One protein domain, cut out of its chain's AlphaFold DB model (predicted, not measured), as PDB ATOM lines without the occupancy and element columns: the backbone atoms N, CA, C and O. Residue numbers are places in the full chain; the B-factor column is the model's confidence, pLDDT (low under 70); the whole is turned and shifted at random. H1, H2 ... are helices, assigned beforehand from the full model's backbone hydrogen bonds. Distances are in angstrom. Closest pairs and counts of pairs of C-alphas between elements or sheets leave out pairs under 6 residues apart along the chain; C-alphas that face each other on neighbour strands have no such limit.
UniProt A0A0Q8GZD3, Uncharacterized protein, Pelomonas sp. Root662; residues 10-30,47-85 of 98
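What this domain is: This is residues 10 to 30 and 47 to 85 of the 98 residues of an uncharacterized protein of Pelomonas sp. Root662 (UniProt A0A0Q8GZD3). Four separate helices are strung out one after another in an open, extended row of parts, with no helix packed on another and no shared core. The long helix H1 is at one end and H4 at the other, with the short H2 and then H3 between them; a cut separates H1 from H2. The printed part has 60 residues with four named helices, in the order H1, H2, H3, H4, and no named strand; its class is all helix. The whole is extended, with a radius of gyration of the C-alphas of 17.5 A, and spans 49 by 33 by 15 A along its three main axes, an outline that is only just flat.

How they stand to each other: H1, residues 11 to 29, touches no helix. Residues 10 to 18, of which 11 to 18 belong to H1, stand free. H2, residues 48 to 52, is apart from H1. A short link of 7 residues, 53 to 59, joins H2 to H3, residues 60 to 71. H2 and H3 are apart, but only just, with their closest C-alphas 8.4 A from each other. H1 and H3 are apart. Residues 63 to 74, of which 63 to 71 belong to H3, stand free. A tight link of 5 residues, 72 to 76, joins H3 to H4, residues 77 to 85. H3 and H4 are apart, although they follow each other in the chain. H4 is also apart from H1 and from H2. Residues 76 to 82, of which 77 to 82 belong to H4, stand free. In H1, H2, H3 and H4, every O i to N i+4 pair of the backbone is within hydrogen-bond range.

Where its parts are: H1 has 19 residues, Asp 11 to Ala 29, and measures 27.4 A from first to last C-alpha. Its C-alpha 11 is at (-13.122, -29.977, 30.304) and its C-alpha 29 at (-19.507, -44.741, 8.127). H2 has 5 residues, Leu 48 to Leu 52, and measures 5.9 A. H3 has 12 residues, Thr 60 to Gln 71, and measures 16.5 A; its C-alpha 60 is at (-0.996, -31.591, -1.368). H4 has 9 residues, Asp 77 to Leu 85, and measures 12.3 A, ending with C-alpha 85 at (2.709, -3.267, 17.315).

The domain as a whole: The two C-alphas farthest apart, those of Ala 29 and Glu 78, are 51.0 A from each other. Residues 31 to 46 are not printed, and C-alphas 30 and 47 are 21.2 A apart across that cut. Of the links that are printed whole, none is long. The mean pLDDT of the printed part is 84.9, and residues 24 to 30 are under 70; the mean over H1 is 75.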
ATOM      1  N   GLY A  10     -10.015 -30.665  33.227       84.69
ATOM      2  CA  GLY A  10     -10.657 -31.846  32.637       84.69
ATOM      3  C   GLY A  10     -11.628 -31.553  31.489       84.69
ATOM      4  O   GLY A  10     -11.795 -32.422  30.636       84.69
ATOM      5  N   ASP A  11     -12.161 -30.331  31.367       88.12
ATOM      6  CA  ASP A  11     -13.122 -29.977  30.304       88.12
ATOM      7  C   ASP A  11     -12.518 -30.167  28.898       88.12
ATOM      8  O   ASP A  11     -13.188 -30.604  27.961       88.12
ATOM      9  N   PHE A  12     -11.219 -29.886  28.749       85.75
ATOM     10  CA  PHE A  12     -10.501 -30.110  27.493       85.75
ATOM     11  C   PHE A  12     -10.316 -31.600  27.176       85.75
ATOM     12  O   PHE A  12     -10.439 -32.000  26.020       85.75
ATOM     13  N   ALA A  13     -10.062 -32.435  28.188       88.81
ATOM     14  CA  ALA A  13      -9.931 -33.876  27.992       88.81
ATOM     15  C   ALA A  13     -11.269 -34.489  27.549       88.81
ATOM     16  O   ALA A  13     -11.305 -35.229  26.571       88.81
ATOM     17  N   GLU A  14     -12.378 -34.094  28.182       89.88
ATOM     18  CA  GLU A  14     -13.726 -34.521  27.780       89.88
ATOM     19  C   GLU A  14     -14.095 -34.035  26.370       89.88
ATOM     20  O   GLU A  14     -14.697 -34.768  25.581       89.88
ATOM     21  N   PHE A  15     -13.708 -32.804  26.016       87.88
ATOM     22  CA  PHE A  15     -13.890 -32.283  24.664       87.88
ATOM     23  C   PHE A  15     -13.150 -33.132  23.623       87.88
ATOM     24  O   PHE A  15     -13.749 -33.490  22.606       87.88
ATOM     25  N   LEU A  16     -11.886 -33.478  23.886       87.06
ATOM     26  CA  LEU A  16     -11.087 -34.327  23.005       87.06
ATOM     27  C   LEU A  16     -11.678 -35.734  22.882       87.06
ATOM     28  O   LEU A  16     -11.821 -36.223  21.766       87.06
ATOM     29  N   GLU A  17     -12.074 -36.370  23.986       87.75
ATOM     30  CA  GLU A  17     -12.680 -37.708  23.959       87.75
ATOM     31  C   GLU A  17     -13.973 -37.740  23.134       87.75
ATOM     32  O   GLU A  17     -14.184 -38.662  22.338       87.75
ATOM     33  N   ARG A  18     -14.813 -36.704  23.258       86.69
ATOM     34  CA  ARG A  18     -16.016 -36.547  22.431       86.69
ATOM     35  C   ARG A  18     -15.662 -36.371  20.955       86.69
ATOM     36  O   ARG A  18     -16.192 -37.096  20.123       86.69
ATOM     37  N   LYS A  19     -14.733 -35.465  20.634       82.12
ATOM     38  CA  LYS A  19     -14.282 -35.211  19.254       82.12
ATOM     39  C   LYS A  19     -13.711 -36.467  18.595       82.12
ATOM     40  O   LYS A  19     -14.074 -36.780  17.467       82.12
ATOM     41  N   VAL A  20     -12.856 -37.204  19.303       82.62
ATOM     42  CA  VAL A  20     -12.277 -38.468  18.824       82.62
ATOM     43  C   VAL A  20     -13.377 -39.502  18.587       82.62
ATOM     44  O   VAL A  20     -13.364 -40.185  17.568       82.62
ATOM     45  N   SER A  21     -14.360 -39.589  19.485       76.44
ATOM     46  CA  SER A  21     -15.503 -40.493  19.325       76.44
ATOM     47  C   SER A  21     -16.355 -40.141  18.100       76.44
ATOM     48  O   SER A  21     -16.731 -41.042  17.353       76.44
ATOM     49  N   ASP A  22     -16.606 -38.855  17.848       76.00
ATOM     50  CA  ASP A  22     -17.361 -38.386  16.680       76.00
ATOM     51  C   ASP A  22     -16.617 -38.686  15.368       76.00
ATOM     52  O   ASP A  22     -17.219 -39.179  14.412       76.00
ATOM     53  N   VAL A  23     -15.295 -38.473  15.336       72.88
ATOM     54  CA  VAL A  23     -14.440 -38.804  14.181       72.88
ATOM     55  C   VAL A  23     -14.403 -40.311  13.931       72.88
ATOM     56  O   VAL A  23     -14.528 -40.745  12.789       72.88
ATOM     57  N   LEU A  24     -14.281 -41.136  14.974       69.44
ATOM     58  CA  LEU A  24     -14.307 -42.596  14.833       69.44
ATOM     59  C   LEU A  24     -15.675 -43.104  14.358       69.44
ATOM     60  O   LEU A  24     -15.739 -44.032  13.550       69.44
ATOM     61  N   LEU A  25     -16.767 -42.490  14.819       62.62
ATOM     62  CA  LEU A  25     -18.120 -42.822  14.382       62.62
ATOM     63  C   LEU A  25     -18.363 -42.414  12.919       62.62
ATOM     64  O   LEU A  25     -18.971 -43.176  12.167       62.62
ATOM     65  N   ALA A  26     -17.836 -41.261  12.495       58.56
ATOM     66  CA  ALA A  26     -17.857 -40.817  11.102       58.56
ATOM     67  C   ALA A  26     -16.964 -41.692  10.200       58.56
ATOM     68  O   ALA A  26     -17.389 -42.107   9.122       58.56
ATOM     69  N   GLY A  27     -15.770 -42.065  10.667       51.06
ATOM     70  CA  GLY A  27     -14.847 -42.966   9.972       51.06
ATOM     71  C   GLY A  27     -15.397 -44.388   9.805       51.06
ATOM     72  O   GLY A  27     -15.171 -45.020   8.776       51.06
ATOM     73  N   ALA A  28     -16.203 -44.875  10.755       50.91
ATOM     74  CA  ALA A  28     -16.914 -46.150  10.624       50.91
ATOM     75  C   ALA A  28     -18.029 -46.118   9.558       50.91
ATOM     76  O   ALA A  28     -18.393 -47.165   9.021       50.91
ATOM     77  N   ALA A  29     -18.549 -44.933   9.218       49.16
ATOM     78  CA  ALA A  29     -19.507 -44.741   8.127       49.16
ATOM     79  C   ALA A  29     -18.835 -44.533   6.751       49.16
ATOM     80  O   ALA A  29     -19.512 -44.614   5.727       49.16
ATOM     81  N   ALA A  30     -17.515 -44.313   6.708       48.28
ATOM     82  CA  ALA A  30     -16.773 -43.900   5.516       48.28
ATOM     83  C   ALA A  30     -16.055 -45.041   4.763       48.28
ATOM     84  O   ALA A  30     -15.091 -44.793   4.043       48.28
ATOM     85  N   THR A  47      -8.329 -25.274   4.932       91.12
ATOM     86  CA  THR A  47      -7.828 -24.648   6.155       91.12
ATOM     87  C   THR A  47      -7.280 -25.686   7.135       91.12
ATOM     88  O   THR A  47      -7.574 -26.879   7.051       91.12
ATOM     89  N   LEU A  48      -6.492 -25.234   8.118       90.12
ATOM     90  CA  LEU A  48      -6.026 -26.106   9.202       90.12
ATOM     91  C   LEU A  48      -7.179 -26.643  10.056       90.12
ATOM     92  O   LEU A  48      -7.073 -27.752  10.574       90.12
ATOM     93  N   ASP A  49      -8.278 -25.899  10.182       92.12
ATOM     94  CA  ASP A  49      -9.460 -26.353  10.916       92.12
ATOM     95  C   ASP A  49     -10.114 -27.549  10.213       92.12
ATOM     96  O   ASP A  49     -10.535 -28.501  10.869       92.12
ATOM     97  N   ASP A  50     -10.120 -27.578   8.882       89.75
ATOM     98  CA  ASP A  50     -10.674 -28.703   8.124       89.75
ATOM     99  C   ASP A  50      -9.916 -30.007   8.412       89.75
ATOM    100  O   ASP A  50     -10.511 -31.055   8.666       89.75
ATOM    101  N   VAL A  51      -8.589 -29.933   8.507       91.12
ATOM    102  CA  VAL A  51      -7.751 -31.099   8.820       91.12
ATOM    103  C   VAL A  51      -7.798 -31.446  10.313       91.12
ATOM    104  O   VAL A  51      -8.015 -32.600  10.682       91.12
ATOM    105  N   LEU A  52      -7.604 -30.467  11.202       89.62
ATOM    106  CA  LEU A  52      -7.425 -30.708  12.641       89.62
ATOM    107  C   LEU A  52      -8.742 -30.861  13.401       89.62
ATOM    108  O   LEU A  52      -8.830 -31.647  14.346       89.62
ATOM    109  N   ILE A  53      -9.762 -30.090  13.023       89.00
ATOM    110  CA  ILE A  53     -11.065 -30.080  13.687       89.00
ATOM    111  C   ILE A  53     -12.009 -31.041  12.971       89.00
ATOM    112  O   ILE A  53     -12.696 -31.811  13.650       89.00
ATOM    113  N   ASN A  54     -12.059 -31.008  11.640       86.25
ATOM    114  CA  ASN A  54     -13.020 -31.801  10.868       86.25
ATOM    115  C   ASN A  54     -12.466 -33.167  10.430       86.25
ATOM    116  O   ASN A  54     -13.249 -34.038  10.057       86.25
ATOM    117  N   GLY A  55     -11.158 -33.403  10.583       86.75
ATOM    118  CA  GLY A  55     -10.526 -34.694  10.302       86.75
ATOM    119  C   GLY A  55     -10.407 -35.003   8.811       86.75
ATOM    120  O   GLY A  55     -10.328 -36.176   8.443       86.75
ATOM    121  N   GLU A  56     -10.441 -33.981   7.956       90.31
ATOM    122  CA  GLU A  56     -10.242 -34.140   6.519       90.31
ATOM    123  C   GLU A  56      -8.797 -34.537   6.193       90.31
ATOM    124  O   GLU A  56      -7.852 -34.202   6.911       90.31
ATOM    125  N   GLU A  57      -8.615 -35.257   5.085       90.00
ATOM    126  CA  GLU A  57      -7.278 -35.590   4.604       90.00
ATOM    127  C   GLU A  57      -6.587 -34.316   4.079       90.00
ATOM    128  O   GLU A  57      -7.194 -33.567   3.303       90.00
ATOM    129  N   PRO A  58      -5.341 -34.029   4.501       90.50
ATOM    130  CA  PRO A  58      -4.638 -32.834   4.061       90.50
ATOM    131  C   PRO A  58      -4.331 -32.907   2.564       90.50
ATOM    132  O   PRO A  58      -3.782 -33.888   2.060       90.50
ATOM    133  N   THR A  59      -4.660 -31.834   1.860       92.69
ATOM    134  CA  THR A  59      -4.370 -31.658   0.439       92.69
ATOM    135  C   THR A  59      -2.878 -31.434   0.209       92.69
ATOM    136  O   THR A  59      -2.163 -30.907   1.062       92.69
ATOM    137  N   THR A  60      -2.398 -31.800  -0.981       91.25
ATOM    138  CA  THR A  60      -0.996 -31.591  -1.368       91.25
ATOM    139  C   THR A  60      -0.600 -30.115  -1.309       91.25
ATOM    140  O   THR A  60       0.485 -29.808  -0.831       91.25
ATOM    141  N   GLU A  61      -1.486 -29.205  -1.722       89.38
ATOM    142  CA  GLU A  61      -1.225 -27.759  -1.687       89.38
ATOM    143  C   GLU A  61      -1.008 -27.254  -0.251       89.38
ATOM    144  O   GLU A  61      -0.031 -26.552   0.009       89.38
ATOM    145  N   LEU A  62      -1.851 -27.680   0.700       91.56
ATOM    146  CA  LEU A  62      -1.686 -27.345   2.118       91.56
ATOM    147  C   LEU A  62      -0.358 -27.887   2.670       91.56
ATOM    148  O   LEU A  62       0.347 -27.196   3.406       91.56
ATOM    149  N   LEU A  63       0.011 -29.121   2.312       92.94
ATOM    150  CA  LEU A  63       1.273 -29.725   2.748       92.94
ATOM    151  C   LEU A  63       2.494 -28.976   2.194       92.94
ATOM    152  O   LEU A  63       3.451 -28.743   2.937       92.94
ATOM    153  N   GLU A  64       2.448 -28.569   0.926       92.75
ATOM    154  CA  GLU A  64       3.499 -27.774   0.287       92.75
ATOM    155  C   GLU A  64       3.647 -26.396   0.943       92.75
ATOM    156  O   GLU A  64       4.768 -25.965   1.223       92.75
ATOM    157  N   GLU A  65       2.536 -25.729   1.270       91.19
ATOM    158  CA  GLU A  65       2.558 -24.468   2.017       91.19
ATOM    159  C   GLU A  65       3.177 -24.653   3.410       91.19
ATOM    160  O   GLU A  65       4.063 -23.895   3.814       91.19
ATOM    161  N   MET A  66       2.784 -25.703   4.135       90.81
ATOM    162  CA  MET A  66       3.356 -26.016   5.447       90.81
ATOM    163  C   MET A  66       4.856 -26.326   5.378       90.81
ATOM    164  O   MET A  66       5.599 -26.015   6.314       90.81
ATOM    165  N   ASP A  67       5.321 -26.980   4.315       93.62
ATOM    166  CA  ASP A  67       6.748 -27.208   4.084       93.62
ATOM    167  C   ASP A  67       7.481 -25.899   3.772       93.62
ATOM    168  O   ASP A  67       8.556 -25.658   4.330       93.62
ATOM    169  N   ALA A  68       6.891 -25.022   2.958       92.69
ATOM    170  CA  ALA A  68       7.449 -23.709   2.652       92.69
ATOM    171  C   ALA A  68       7.582 -22.838   3.913       92.69
ATOM    172  O   ALA A  68       8.642 -22.254   4.146       92.69
ATOM    173  N   LEU A  69       6.557 -22.813   4.773       89.38
ATOM    174  CA  LEU A  69       6.587 -22.096   6.052       89.38
ATOM    175  C   LEU A  69       7.661 -22.645   6.998       89.38
ATOM    176  O   LEU A  69       8.354 -21.875   7.657       89.38
ATOM    177  N   ARG A  70       7.852 -23.970   7.040       91.00
ATOM    178  CA  ARG A  70       8.901 -24.605   7.861       91.00
ATOM    179  C   ARG A  70      10.316 -24.300   7.380       91.00
ATOM    180  O   ARG A  70      11.246 -24.326   8.183       91.00
ATOM    181  N   GLN A  71      10.488 -24.048   6.086       93.81
ATOM    182  CA  GLN A  71      11.777 -23.701   5.487       93.81
ATOM    183  C   GLN A  71      12.038 -22.192   5.464       93.81
ATOM    184  O   GLN A  71      13.157 -21.773   5.155       93.81
ATOM    185  N   ALA A  72      11.031 -21.374   5.777       91.38
ATOM    186  CA  ALA A  72      11.167 -19.931   5.811       91.38
ATOM    187  C   ALA A  72      12.209 -19.501   6.855       91.38
ATOM    188  O   ALA A  72      12.355 -20.100   7.923       91.38
ATOM    189  N   ALA A  73      12.952 -18.442   6.535       91.38
ATOM    190  CA  ALA A  73      13.855 -17.832   7.500       91.38
ATOM    191  C   ALA A  73      13.047 -17.238   8.669       91.38
ATOM    192  O   ALA A  73      11.928 -16.762   8.453       91.38
ATOM    193  N   PRO A  74      13.601 -17.227   9.894       88.75
ATOM    194  CA  PRO A  74      12.969 -16.520  10.998       88.75
ATOM    195  C   PRO A  74      12.803 -15.037  10.652       88.75
ATOM    196  O   PRO A  74      13.622 -14.461   9.928       88.75
ATOM    197  N   LEU A  75      11.747 -14.422  11.188       88.00
ATOM    198  CA  LEU A  75      11.539 -12.980  11.076       88.00
ATOM    199  C   LEU A  75      12.717 -12.228  11.707       88.00
ATOM    200  O   LEU A  75      13.290 -12.685  12.698       88.00
ATOM    201  N   SER A  76      13.074 -11.076  11.134       91.81
ATOM    202  CA  SER A  76      14.020 -10.163  11.779       91.81
ATOM    203  C   SER A  76      13.378  -9.478  12.983       91.81
ATOM    204  O   SER A  76      12.152  -9.384  13.077       91.81
ATOM    205  N   ASP A  77      14.213  -8.955  13.880       91.56
ATOM    206  CA  ASP A  77      13.761  -8.244  15.078       91.56
ATOM    207  C   ASP A  77      12.878  -7.036  14.722       91.56
ATOM    208  O   ASP A  77      11.894  -6.760  15.410       91.56
ATOM    209  N   GLU A  78      13.174  -6.332  13.624       90.69
ATOM    210  CA  GLU A  78      12.363  -5.202  13.165       90.69
ATOM    211  C   GLU A  78      10.981  -5.627  12.654       90.69
ATOM    212  O   GLU A  78       9.988  -4.964  12.959       90.69
ATOM    213  N   GLU A  79      10.894  -6.717  11.886       90.31
ATOM    214  CA  GLU A  79       9.617  -7.224  11.369       90.31
ATOM    215  C   GLU A  79       8.771  -7.820  12.500       90.31
ATOM    216  O   GLU A  79       7.561  -7.604  12.552       90.31
ATOM    217  N   LEU A  80       9.414  -8.494  13.454       89.62
ATOM    218  CA  LEU A  80       8.759  -9.001  14.654       89.62
ATOM    219  C   LEU A  80       8.198  -7.856  15.512       89.62
ATOM    220  O   LEU A  80       7.054  -7.924  15.957       89.62
ATOM    221  N   ALA A  81       8.964  -6.776  15.701       88.81
ATOM    222  CA  ALA A  81       8.502  -5.600  16.435       88.81
ATOM    223  C   ALA A  81       7.312  -4.912  15.746       88.81
ATOM    224  O   ALA A  81       6.397  -4.451  16.425       88.81
ATOM    225  N   ARG A  82       7.288  -4.865  14.406       90.69
ATOM    226  CA  ARG A  82       6.122  -4.361  13.658       90.69
ATOM    227  C   ARG A  82       4.888  -5.215  13.900       90.69
ATOM    228  O   ARG A  82       3.845  -4.660  14.221       90.69
ATOM    229  N   GLN A  83       5.018  -6.537  13.811       89.31
ATOM    230  CA  GLN A  83       3.898  -7.443  14.067       89.31
ATOM    231  C   GLN A  83       3.376  -7.315  15.496       89.31
ATOM    232  O   GLN A  83       2.167  -7.295  15.689       89.31
ATOM    233  N   ALA A  84       4.262  -7.160  16.482       87.12
ATOM    234  CA  ALA A  84       3.859  -6.915  17.863       87.12
ATOM    235  C   ALA A  84       3.094  -5.589  18.023       87.12
ATOM    236  O   ALA A  84       2.154  -5.520  18.799       87.12
ATOM    237  N   LEU A  85       3.448  -4.536  17.280       86.12
ATOM    238  CA  LEU A  85       2.709  -3.267  17.315       86.12
ATOM    239  C   LEU A  85       1.371  -3.328  16.560       86.12
ATOM    240  O   LEU A  85       0.418  -2.658  16.951       86.12
TER     241      LEU A  85